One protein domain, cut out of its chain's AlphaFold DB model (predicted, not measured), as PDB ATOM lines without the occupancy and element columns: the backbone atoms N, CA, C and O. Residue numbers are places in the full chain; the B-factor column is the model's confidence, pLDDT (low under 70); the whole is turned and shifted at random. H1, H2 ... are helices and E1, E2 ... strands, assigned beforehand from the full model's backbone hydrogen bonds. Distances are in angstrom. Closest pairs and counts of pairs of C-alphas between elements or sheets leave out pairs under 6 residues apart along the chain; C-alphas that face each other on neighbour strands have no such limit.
ATOM      1  N   TYR A  70     190.472 194.175 180.970       92.56
ATOM      2  CA  TYR A  70     191.505 194.286 179.952       92.56
ATOM      3  C   TYR A  70     192.859 194.575 180.589       92.56
ATOM      4  O   TYR A  70     193.007 195.486 181.400       92.56
ATOM      5  N   ARG A  71     193.863 193.804 180.179       90.88
ATOM      6  CA  ARG A  71     195.261 194.202 180.277       90.88
ATOM      7  C   ARG A  71     195.621 194.933 178.990       90.88
ATOM      8  O   ARG A  71     195.522 194.358 177.904       90.88
ATOM      9  N   GLU A  72     196.030 196.184 179.129       89.94
ATOM     10  CA  GLU A  72     196.588 196.958 178.027       89.94
ATOM     11  C   GLU A  72     198.026 196.513 177.758       89.94
ATOM     12  O   GLU A  72     198.790 196.200 178.674       89.94
ATOM     13  N   GLY A  73     198.376 196.446 176.483       87.31
ATOM     14  CA  GLY A  73     199.712 196.120 176.022       87.31
ATOM     15  C   GLY A  73     200.020 196.850 174.728       87.31
ATOM     16  O   GLY A  73     199.149 197.465 174.114       87.31
ATOM     17  N   MET A  74     201.261 196.732 174.284       86.31
ATOM     18  CA  MET A  74     201.702 197.224 172.984       86.31
ATOM     19  C   MET A  74     202.202 196.043 172.171       86.31
ATOM     20  O   MET A  74     202.840 195.135 172.709       86.31
ATOM     21  N   ARG A  75     201.890 196.047 170.879       84.19
ATOM     22  CA  ARG A  75     202.407 195.071 169.933       84.19
ATOM     23  C   ARG A  75     203.199 195.792 168.860       84.19
ATOM     24  O   ARG A  75     202.663 196.654 168.172       84.19
ATOM     25  N   THR A  76     204.435 195.345 168.676       83.50
ATOM     26  CA  THR A  76     205.268 195.756 167.553       83.50
ATOM     27  C   THR A  76     204.826 195.016 166.294       83.50
ATOM     28  O   THR A  76     204.854 193.780 166.236       83.50
ATOM     29  N   GLU A  77     204.427 195.767 165.279       83.00
ATOM     30  CA  GLU A  77     204.002 195.263 163.977       83.00
ATOM     31  C   GLU A  77     204.833 195.900 162.867       83.00
ATOM     32  O   GLU A  77     205.452 196.945 163.048       83.00
ATOM     33  N   ILE A  78     204.876 195.237 161.716       81.62
ATOM     34  CA  ILE A  78     205.516 195.759 160.508       81.62
ATOM     35  C   ILE A  78     204.397 196.287 159.622       81.62
ATOM     36  O   ILE A  78     203.385 195.609 159.447       81.62
ATOM     37  N   SER A  79     204.564 197.492 159.083       76.69
ATOM     38  CA  SER A  79     203.553 198.089 158.213       76.69
ATOM     39  C   SER A  79     203.330 197.235 156.962       76.69
ATOM     40  O   SER A  79     204.253 196.987 156.185       76.69
ATOM     41  N   ASP A  80     202.079 196.843 156.712       74.25
ATOM     42  CA  ASP A  80     201.706 196.108 155.499       74.25
ATOM     43  C   ASP A  80     201.899 196.941 154.218       74.25
ATOM     44  O   ASP A  80     201.948 196.374 153.126       74.25
ATOM     45  N   ASN A  81     202.051 198.264 154.332       75.94
ATOM     46  CA  ASN A  81     202.206 199.176 153.196       75.94
ATOM     47  C   ASN A  81     203.669 199.492 152.850       75.94
ATOM     48  O   ASN A  81     203.923 200.224 151.892       75.94
ATOM     49  N   ASP A  82     204.636 198.945 153.591       78.88
ATOM     50  CA  ASP A  82     206.051 199.196 153.329       78.88
ATOM     51  C   ASP A  82     206.608 198.262 152.243       78.88
ATOM     52  O   ASP A  82     207.211 197.215 152.494       78.88
ATOM     53  N   ASN A  83     206.351 198.626 150.985       82.06
ATOM     54  CA  ASN A  83     206.816 197.858 149.828       82.06
ATOM     55  C   ASN A  83     208.343 197.884 149.666       82.06
ATOM     56  O   ASN A  83     208.901 196.951 149.084       82.06
ATOM     57  N   ALA A  84     209.015 198.928 150.161       83.81
ATOM     58  CA  ALA A  84     210.469 199.033 150.102       83.81
ATOM     59  C   ALA A  84     211.111 198.000 151.033       83.81
ATOM     60  O   ALA A  84     211.936 197.205 150.581       83.81
ATOM     61  N   LEU A  85     210.629 197.931 152.274       83.19
ATOM     62  CA  LEU A  85     211.053 196.947 153.259       83.19
ATOM     63  C   LEU A  85     210.815 195.514 152.770       83.19
ATOM     64  O   LEU A  85     211.710 194.675 152.826       83.19
ATOM     65  N   LYS A  86     209.626 195.222 152.221       82.69
ATOM     66  CA  LYS A  86     209.319 193.886 151.675       82.69
ATOM     67  C   LYS A  86     210.300 193.469 150.588       82.69
ATOM     68  O   LYS A  86     210.722 192.316 150.573       82.69
ATOM     69  N   ARG A  87     210.660 194.384 149.682       86.00
ATOM     70  CA  ARG A  87     211.642 194.100 148.632       86.00
ATOM     71  C   ARG A  87     213.004 193.770 149.238       86.00
ATOM     72  O   ARG A  87     213.594 192.768 148.852       86.00
ATOM     73  N   GLU A  88     213.451 194.541 150.222       86.44
ATOM     74  CA  GLU A  88     214.729 194.296 150.891       86.44
ATOM     75  C   GLU A  88     214.750 192.954 151.646       86.44
ATOM     76  O   GLU A  88     215.723 192.203 151.565       86.44
ATOM     77  N   PHE A  89     213.641 192.580 152.295       87.31
ATOM     78  CA  PHE A  89     213.500 191.254 152.904       87.31
ATOM     79  C   PHE A  89     213.574 190.122 151.876       87.31
ATOM     80  O   PHE A  89     214.216 189.107 152.143       87.31
ATOM     81  N   VAL A  90     212.952 190.282 150.703       88.25
ATOM     82  CA  VAL A  90     213.036 189.284 149.625       88.25
ATOM     83  C   VAL A  90     214.460 189.169 149.090       88.25
ATOM     84  O   VAL A  90     214.929 188.054 148.871       88.25
ATOM     85  N   GLU A  91     215.160 190.288 148.912       88.31
ATOM     86  CA  GLU A  91     216.538 190.307 148.415       88.31
ATOM     87  C   GLU A  91     217.514 189.623 149.382       88.31
ATOM     88  O   GLU A  91     218.387 188.877 148.939       88.31
ATOM     89  N   ARG A  92     217.354 189.825 150.696       86.62
ATOM     90  CA  ARG A  92     218.278 189.277 151.704       86.62
ATOM     91  C   ARG A  92     217.910 187.881 152.214       86.62
ATOM     92  O   ARG A  92     218.802 187.085 152.494       86.62
ATOM     93  N   PHE A  93     216.619 187.577 152.353       85.50
ATOM     94  CA  PHE A  93     216.128 186.369 153.040       85.50
ATOM     95  C   PHE A  93     215.172 185.517 152.193       85.50
ATOM     96  O   PHE A  93     214.748 184.441 152.628       85.50
ATOM     97  N   GLY A  94     214.834 185.977 150.986       86.56
ATOM     98  CA  GLY A  94     213.891 185.321 150.088       86.56
ATOM     99  C   GLY A  94     212.422 185.572 150.439       86.56
ATOM    100  O   GLY A  94     212.067 186.226 151.419       86.56
ATOM    101  N   TRP A  95     211.533 185.013 149.618       85.44
ATOM    102  CA  TRP A  95     210.078 185.205 149.717       85.44
ATOM    103  C   TRP A  95     209.455 184.737 151.034       85.44
ATOM    104  O   TRP A  95     208.410 185.247 151.436       85.44
ATOM    105  N   ASP A  96     210.092 183.794 151.721       85.06
ATOM    106  CA  ASP A  96     209.597 183.264 152.988       85.06
ATOM    107  C   ASP A  96     209.573 184.324 154.107       85.06
ATOM    108  O   ASP A  96     208.668 184.322 154.942       85.06
ATOM    109  N   ALA A  97     210.476 185.309 154.062       81.56
ATOM    110  CA  ALA A  97     210.492 186.401 155.031       81.56
ATOM    111  C   ALA A  97     209.229 187.271 154.957       81.56
ATOM    112  O   ALA A  97     208.711 187.702 155.983       81.56
ATOM    113  N   VAL A  98     208.652 187.452 153.766       79.50
ATOM    114  CA  VAL A  98     207.415 188.235 153.580       79.50
ATOM    115  C   VAL A  98     206.198 187.540 154.209       79.50
ATOM    116  O   VAL A  98     205.229 188.196 154.590       79.50
ATOM    117  N   SER A  99     206.244 186.214 154.374       78.56
ATOM    118  CA  SER A  99     205.202 185.447 155.071       78.56
ATOM    119  C   SER A  99     205.227 185.675 156.594       78.56
ATOM    120  O   SER A  99     204.203 185.578 157.281       78.56
ATOM    121  N   LEU A 100     206.389 186.027 157.153       74.81
ATOM    122  CA  LEU A 100     206.583 186.236 158.586       74.81
ATOM    123  C   LEU A 100     206.224 187.675 158.985       74.81
ATOM    124  O   LEU A 100     207.072 188.533 159.180       74.81
ATOM    125  N   LYS A 101     204.926 187.912 159.194       72.94
ATOM    126  CA  LYS A 101     204.335 189.241 159.461       72.94
ATOM    127  C   LYS A 101     204.766 189.963 160.750       72.94
ATOM    128  O   LYS A 101     204.240 191.030 161.047       72.94
ATOM    129  N   THR A 102     205.617 189.372 161.588       80.06
ATOM    130  CA  THR A 102     205.945 189.953 162.903       80.06
ATOM    131  C   THR A 102     207.446 189.939 163.157       80.06
ATOM    132  O   THR A 102     208.048 188.885 162.918       80.06
ATOM    133  N   PRO A 103     208.016 191.001 163.762       84.00
ATOM    134  CA  PRO A 103     209.444 191.086 164.080       84.00
ATOM    135  C   PRO A 103     209.965 189.853 164.823       84.00
ATOM    136  O   PRO A 103     210.948 189.248 164.415       84.00
ATOM    137  N   ASN A 104     209.229 189.382 165.833       85.44
ATOM    138  CA  ASN A 104     209.622 188.209 166.622       85.44
ATOM    139  C   ASN A 104     209.747 186.925 165.789       85.44
ATOM    140  O   ASN A 104     210.635 186.116 166.041       85.44
ATOM    141  N   LYS A 105     208.871 186.724 164.796       86.06
ATOM    142  CA  LYS A 105     208.940 185.551 163.908       86.06
ATOM    143  C   LYS A 105     210.133 185.639 162.961       86.06
ATOM    144  O   LYS A 105     210.786 184.626 162.730       86.06
ATOM    145  N   LEU A 106     210.413 186.833 162.442       86.31
ATOM    146  CA  LEU A 106     211.584 187.081 161.607       86.31
ATOM    147  C   LEU A 106     212.873 186.875 162.411       86.31
ATOM    148  O   LEU A 106     213.722 186.098 161.988       86.31
ATOM    149  N   LYS A 107     212.972 187.458 163.610       87.50
ATOM    150  CA  LYS A 107     214.117 187.295 164.517       87.50
ATOM    151  C   LYS A 107     214.346 185.838 164.919       87.50
ATOM    152  O   LYS A 107     215.479 185.375 164.922       87.50
ATOM    153  N   ALA A 108     213.282 185.083 165.195       88.25
ATOM    154  CA  ALA A 108     213.398 183.661 165.521       88.25
ATOM    155  C   ALA A 108     213.986 182.822 164.372       88.25
ATOM    156  O   ALA A 108     214.618 181.801 164.630       88.25
ATOM    157  N   LYS A 109     213.770 183.231 163.114       87.44
ATOM    158  CA  LYS A 109     214.239 182.490 161.937       87.44
ATOM    159  C   LYS A 109     215.597 182.962 161.425       87.44
ATOM    160  O   LYS A 109     216.424 182.137 161.053       87.44
ATOM    161  N   TYR A 110     215.798 184.271 161.376       87.19
ATOM    162  CA  TYR A 110     216.939 184.893 160.709       87.19
ATOM    163  C   TYR A 110     217.929 185.537 161.689       87.19
ATOM    164  O   TYR A 110     219.019 185.915 161.279       87.19
ATOM    165  N   GLY A 111     217.601 185.610 162.982       86.44
ATOM    166  CA  GLY A 111     218.470 186.174 164.013       86.44
ATOM    167  C   GLY A 111     218.441 187.703 164.069       86.44
ATOM    168  O   GLY A 111     217.516 188.346 163.574       86.44
ATOM    169  N   GLU A 112     219.460 188.285 164.701       86.75
ATOM    170  CA  GLU A 112     219.536 189.724 165.011       86.75
ATOM    171  C   GLU A 112     219.754 190.618 163.784       86.75
ATOM    172  O   GLU A 112     219.442 191.799 163.835       86.75
ATOM    173  N   VAL A 113     220.187 190.062 162.646       84.56
ATOM    174  CA  VAL A 113     220.302 190.801 161.370       84.56
ATOM    175  C   VAL A 113     218.968 191.408 160.919       84.56
ATOM    176  O   VAL A 113     218.935 192.375 160.167       84.56
ATOM    177  N   VAL A 114     217.848 190.851 161.386       84.81
ATOM    178  CA  VAL A 114     216.509 191.395 161.143       84.81
ATOM    179  C   VAL A 114     216.298 192.714 161.876       84.81
ATOM    180  O   VAL A 114     215.580 193.566 161.361       84.81
ATOM    181  N   ASP A 115     216.894 192.891 163.053       83.31
ATOM    182  CA  ASP A 115     216.667 194.075 163.881       83.31
ATOM    183  C   ASP A 115     217.187 195.338 163.174       83.31
ATOM    184  O   ASP A 115     216.514 196.363 163.207       83.31
ATOM    185  N   GLU A 116     218.303 195.240 162.440       83.75
ATOM    186  CA  GLU A 116     218.832 196.335 161.609       83.75
ATOM    187  C   GLU A 116     217.891 196.717 160.458       83.75
ATOM    188  O   GLU A 116     217.734 197.896 160.159       83.75
ATOM    189  N   LEU A 117     217.245 195.735 159.814       81.56
ATOM    190  CA  LEU A 117     216.284 196.008 158.737       81.56
ATOM    191  C   LEU A 117     214.950 196.543 159.253       81.56
ATOM    192  O   LEU A 117     214.258 197.264 158.544       81.56
ATOM    193  N   LEU A 118     214.543 196.135 160.453       82.94
ATOM    194  CA  LEU A 118     213.272 196.547 161.041       82.94
ATOM    195  C   LEU A 118     213.349 197.886 161.774       82.94
ATOM    196  O   LEU A 118     212.300 198.422 162.154       82.94
ATOM    197  N   ASP A 119     214.552 198.425 161.972       80.75
ATOM    198  CA  ASP A 119     214.743 199.718 162.616       80.75
ATOM    199  C   ASP A 119     214.042 200.832 161.823       80.75
ATOM    200  O   ASP A 119     214.165 200.941 160.607       80.75
ATOM    201  N   GLY A 120     213.214 201.624 162.504       76.75
ATOM    202  CA  GLY A 120     212.379 202.659 161.876       76.75
ATOM    203  C   GLY A 120     211.186 202.165 161.037       76.75
ATOM    204  O   GLY A 120     210.347 202.980 160.655       76.75
ATOM    205  N   HIS A 121     211.047 200.856 160.806       80.06
ATOM    206  CA  HIS A 121     209.975 200.264 159.991       80.06
ATOM    207  C   HIS A 121     208.881 199.554 160.804       80.06
ATOM    208  O   HIS A 121     207.918 199.003 160.255       80.06
ATOM    209  N   THR A 122     209.020 199.558 162.128       80.75
ATOM    210  CA  THR A 122     208.035 198.979 163.036       80.75
ATOM    211  C   THR A 122     207.100 200.034 163.611       80.75
ATOM    212  O   THR A 122     207.489 201.158 163.918       80.75
ATOM    213  N   VAL A 123     205.838 199.649 163.778       81.31
ATOM    214  CA  VAL A 123     204.803 200.456 164.422       81.31
ATOM    215  C   VAL A 123     204.369 199.779 165.714       81.31
ATOM    216  O   VAL A 123     204.272 198.554 165.785       81.31
ATOM    217  N   GLN A 124     204.129 200.574 166.753       82.50
ATOM    218  CA  GLN A 124     203.575 200.086 168.011       82.50
ATOM    219  C   GLN A 124     202.064 200.294 168.000       82.50
ATOM    220  O   GLN A 124     201.588 201.429 168.034       82.50
ATOM    221  N   THR A 125     201.315 199.197 167.965       83.00
ATOM    222  CA  THR A 125     199.851 199.220 167.995       83.00
ATOM    223  C   THR A 125     199.371 198.872 169.408       83.00
ATOM    224  O   THR A 125     199.817 197.859 169.968       83.00
ATOM    225  N   PRO A 126     198.460 199.657 170.017       86.19
ATOM    226  CA  PRO A 126     197.872 199.299 171.300       86.19
ATOM    227  C   PRO A 126     197.048 198.020 171.164       86.19
ATOM    228  O   PRO A 126     196.283 197.836 170.217       86.19
ATOM    229  N   THR A 127     197.184 197.132 172.141       89.06
ATOM    230  CA  THR A 127     196.426 195.884 172.218       89.06
ATOM    231  C   THR A 127     195.730 195.770 173.562       89.06
ATOM    232  O   THR A 127     196.223 196.241 174.587       89.06
ATOM    233  N   LYS A 128     194.566 195.122 173.558       89.62
ATOM    234  CA  LYS A 128     193.813 194.801 174.766       89.62
ATOM    235  C   LYS A 128     193.650 193.294 174.843       89.62
ATOM    236  O   LYS A 128     193.145 192.670 173.913       89.62
ATOM    237  N   THR A 129     194.086 192.707 175.951       90.12
ATOM    238  CA  THR A 129     193.945 191.269 176.207       90.12
ATOM    239  C   THR A 129     193.033 191.063 177.404       90.12
ATOM    240  O   THR A 129     193.271 191.638 178.463       90.12
ATOM    241  N   LEU A 130     191.984 190.251 177.247       89.88
ATOM    242  CA  LEU A 130     191.131 189.853 178.368       89.88
ATOM    243  C   LEU A 130     191.964 189.048 179.374       89.88
ATOM    244  O   LEU A 130     192.632 188.086 178.995       89.88
ATOM    245  N   THR A 131     191.924 189.440 180.642       89.50
ATOM    246  CA  THR A 131     192.605 188.748 181.736       89.50
ATOM    247  C   THR A 131     191.633 188.508 182.886       89.50
ATOM    248  O   THR A 131     190.762 189.341 183.157       89.50
ATOM    249  N   TRP A 132     191.809 187.375 183.560       86.94
ATOM    250  CA  TRP A 132     191.054 186.991 184.747       86.94
ATOM    251  C   TRP A 132     191.935 187.224 185.984       86.94
ATOM    252  O   TRP A 132     193.115 186.871 185.953       86.94
ATOM    253  N   LYS A 133     191.400 187.904 187.005       80.38
ATOM    254  CA  LYS A 133     192.085 188.199 188.277       80.38
ATOM    255  C   LYS A 133     192.080 186.999 189.211       80.38
ATOM    256  O   LYS A 133     191.055 186.284 189.216       80.38
TER     257      LYS A 133
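Overview. This is residues 70 to 133 of the 133 residues of an uncharacterized protein of Weissella confusa (UniProt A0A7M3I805). A long ribbon of two antiparallel strands, E1 and E2, makes an arm, and a small head of four short helices sits at the end of it where E1 ends and E2 begins. In the head, H1 and H2 touch as one pair, H3 and H4 fold back on each other as a hairpin, and the two pairs come close together. The printed part has 64 residues, with the named elements E1, H1, H2, H3, H4, E2 in this order along the chain; the class is mixed, helices and strands. The whole is loose, with a radius of gyration of the C-alphas of 13.6 A, and the C-alphas span 46 by 22 by 18 A, with the arm making much of the length.

Arrangement. E1, residues 70 to 78, and E2, residues 122 to 132, are antiparallel neighbours at 153 degrees between their directions. C-alphas 70 and 130 face each other at 4.7 A, and C-alphas 78 and 122 at 4.8 A. N 71 and O 129, 2.8 A apart, and N 77 and O 123, 2.8 A, are within hydrogen-bond range. H1, residues 83 to 93, touches H2, residues 95 to 99; their closest C-alphas are those of Phe 89 and Ala 97, 6.1 A apart. H3, residues 103 to 110, is close to H2 but not clearly touching, the closest C-alphas being those of Ala 97 and Leu 106, 6.7 A apart. The closest C-alphas of E1 and H3 are those of Glu 77 and Pro 103, 6.9 A apart. H4, residues 113 to 118, touches H3 in a helical hairpin, opposite ways at a shallow tilt of 30 degrees, with Lys 107 and Val 114 closest at 5.8 A between C-alphas. H1 and H4 are close but not clearly touching, with the C-alphas of Leu 85 and Leu 117 closest at 7.6 A, and run opposite ways at a shallow tilt of 6 degrees. H3 and E2 are only just apart, their closest C-alphas 8.1 A from each other. Every O i to N i+4 pair is within hydrogen-bond range in H1 and H3; H2 has 0 of 1, with 2 of 2 O i to N i+3 pairs within range, and H4 has 1 of 2.

Along the chain. E1 begins at C-alpha 70 (191.505, 194.286, 179.952) and is 24.0 A long. H1, from C-alpha 83 at (206.816, 197.858, 149.828), is 15.1 A long, H3 is 10.3 A, and H2 and H4 are shorter. E2 is 30.1 A long and ends at C-alpha 132 (191.054, 186.991, 184.747).

Size, cuts and confidence. The C-alphas farthest apart, those of Glu 91 and Lys 133, lie 46.8 A from each other. The printed part has no cut, and the five links between named elements are tight. Mean pLDDT of the printed part is 84.1, and no printed residue is under 70.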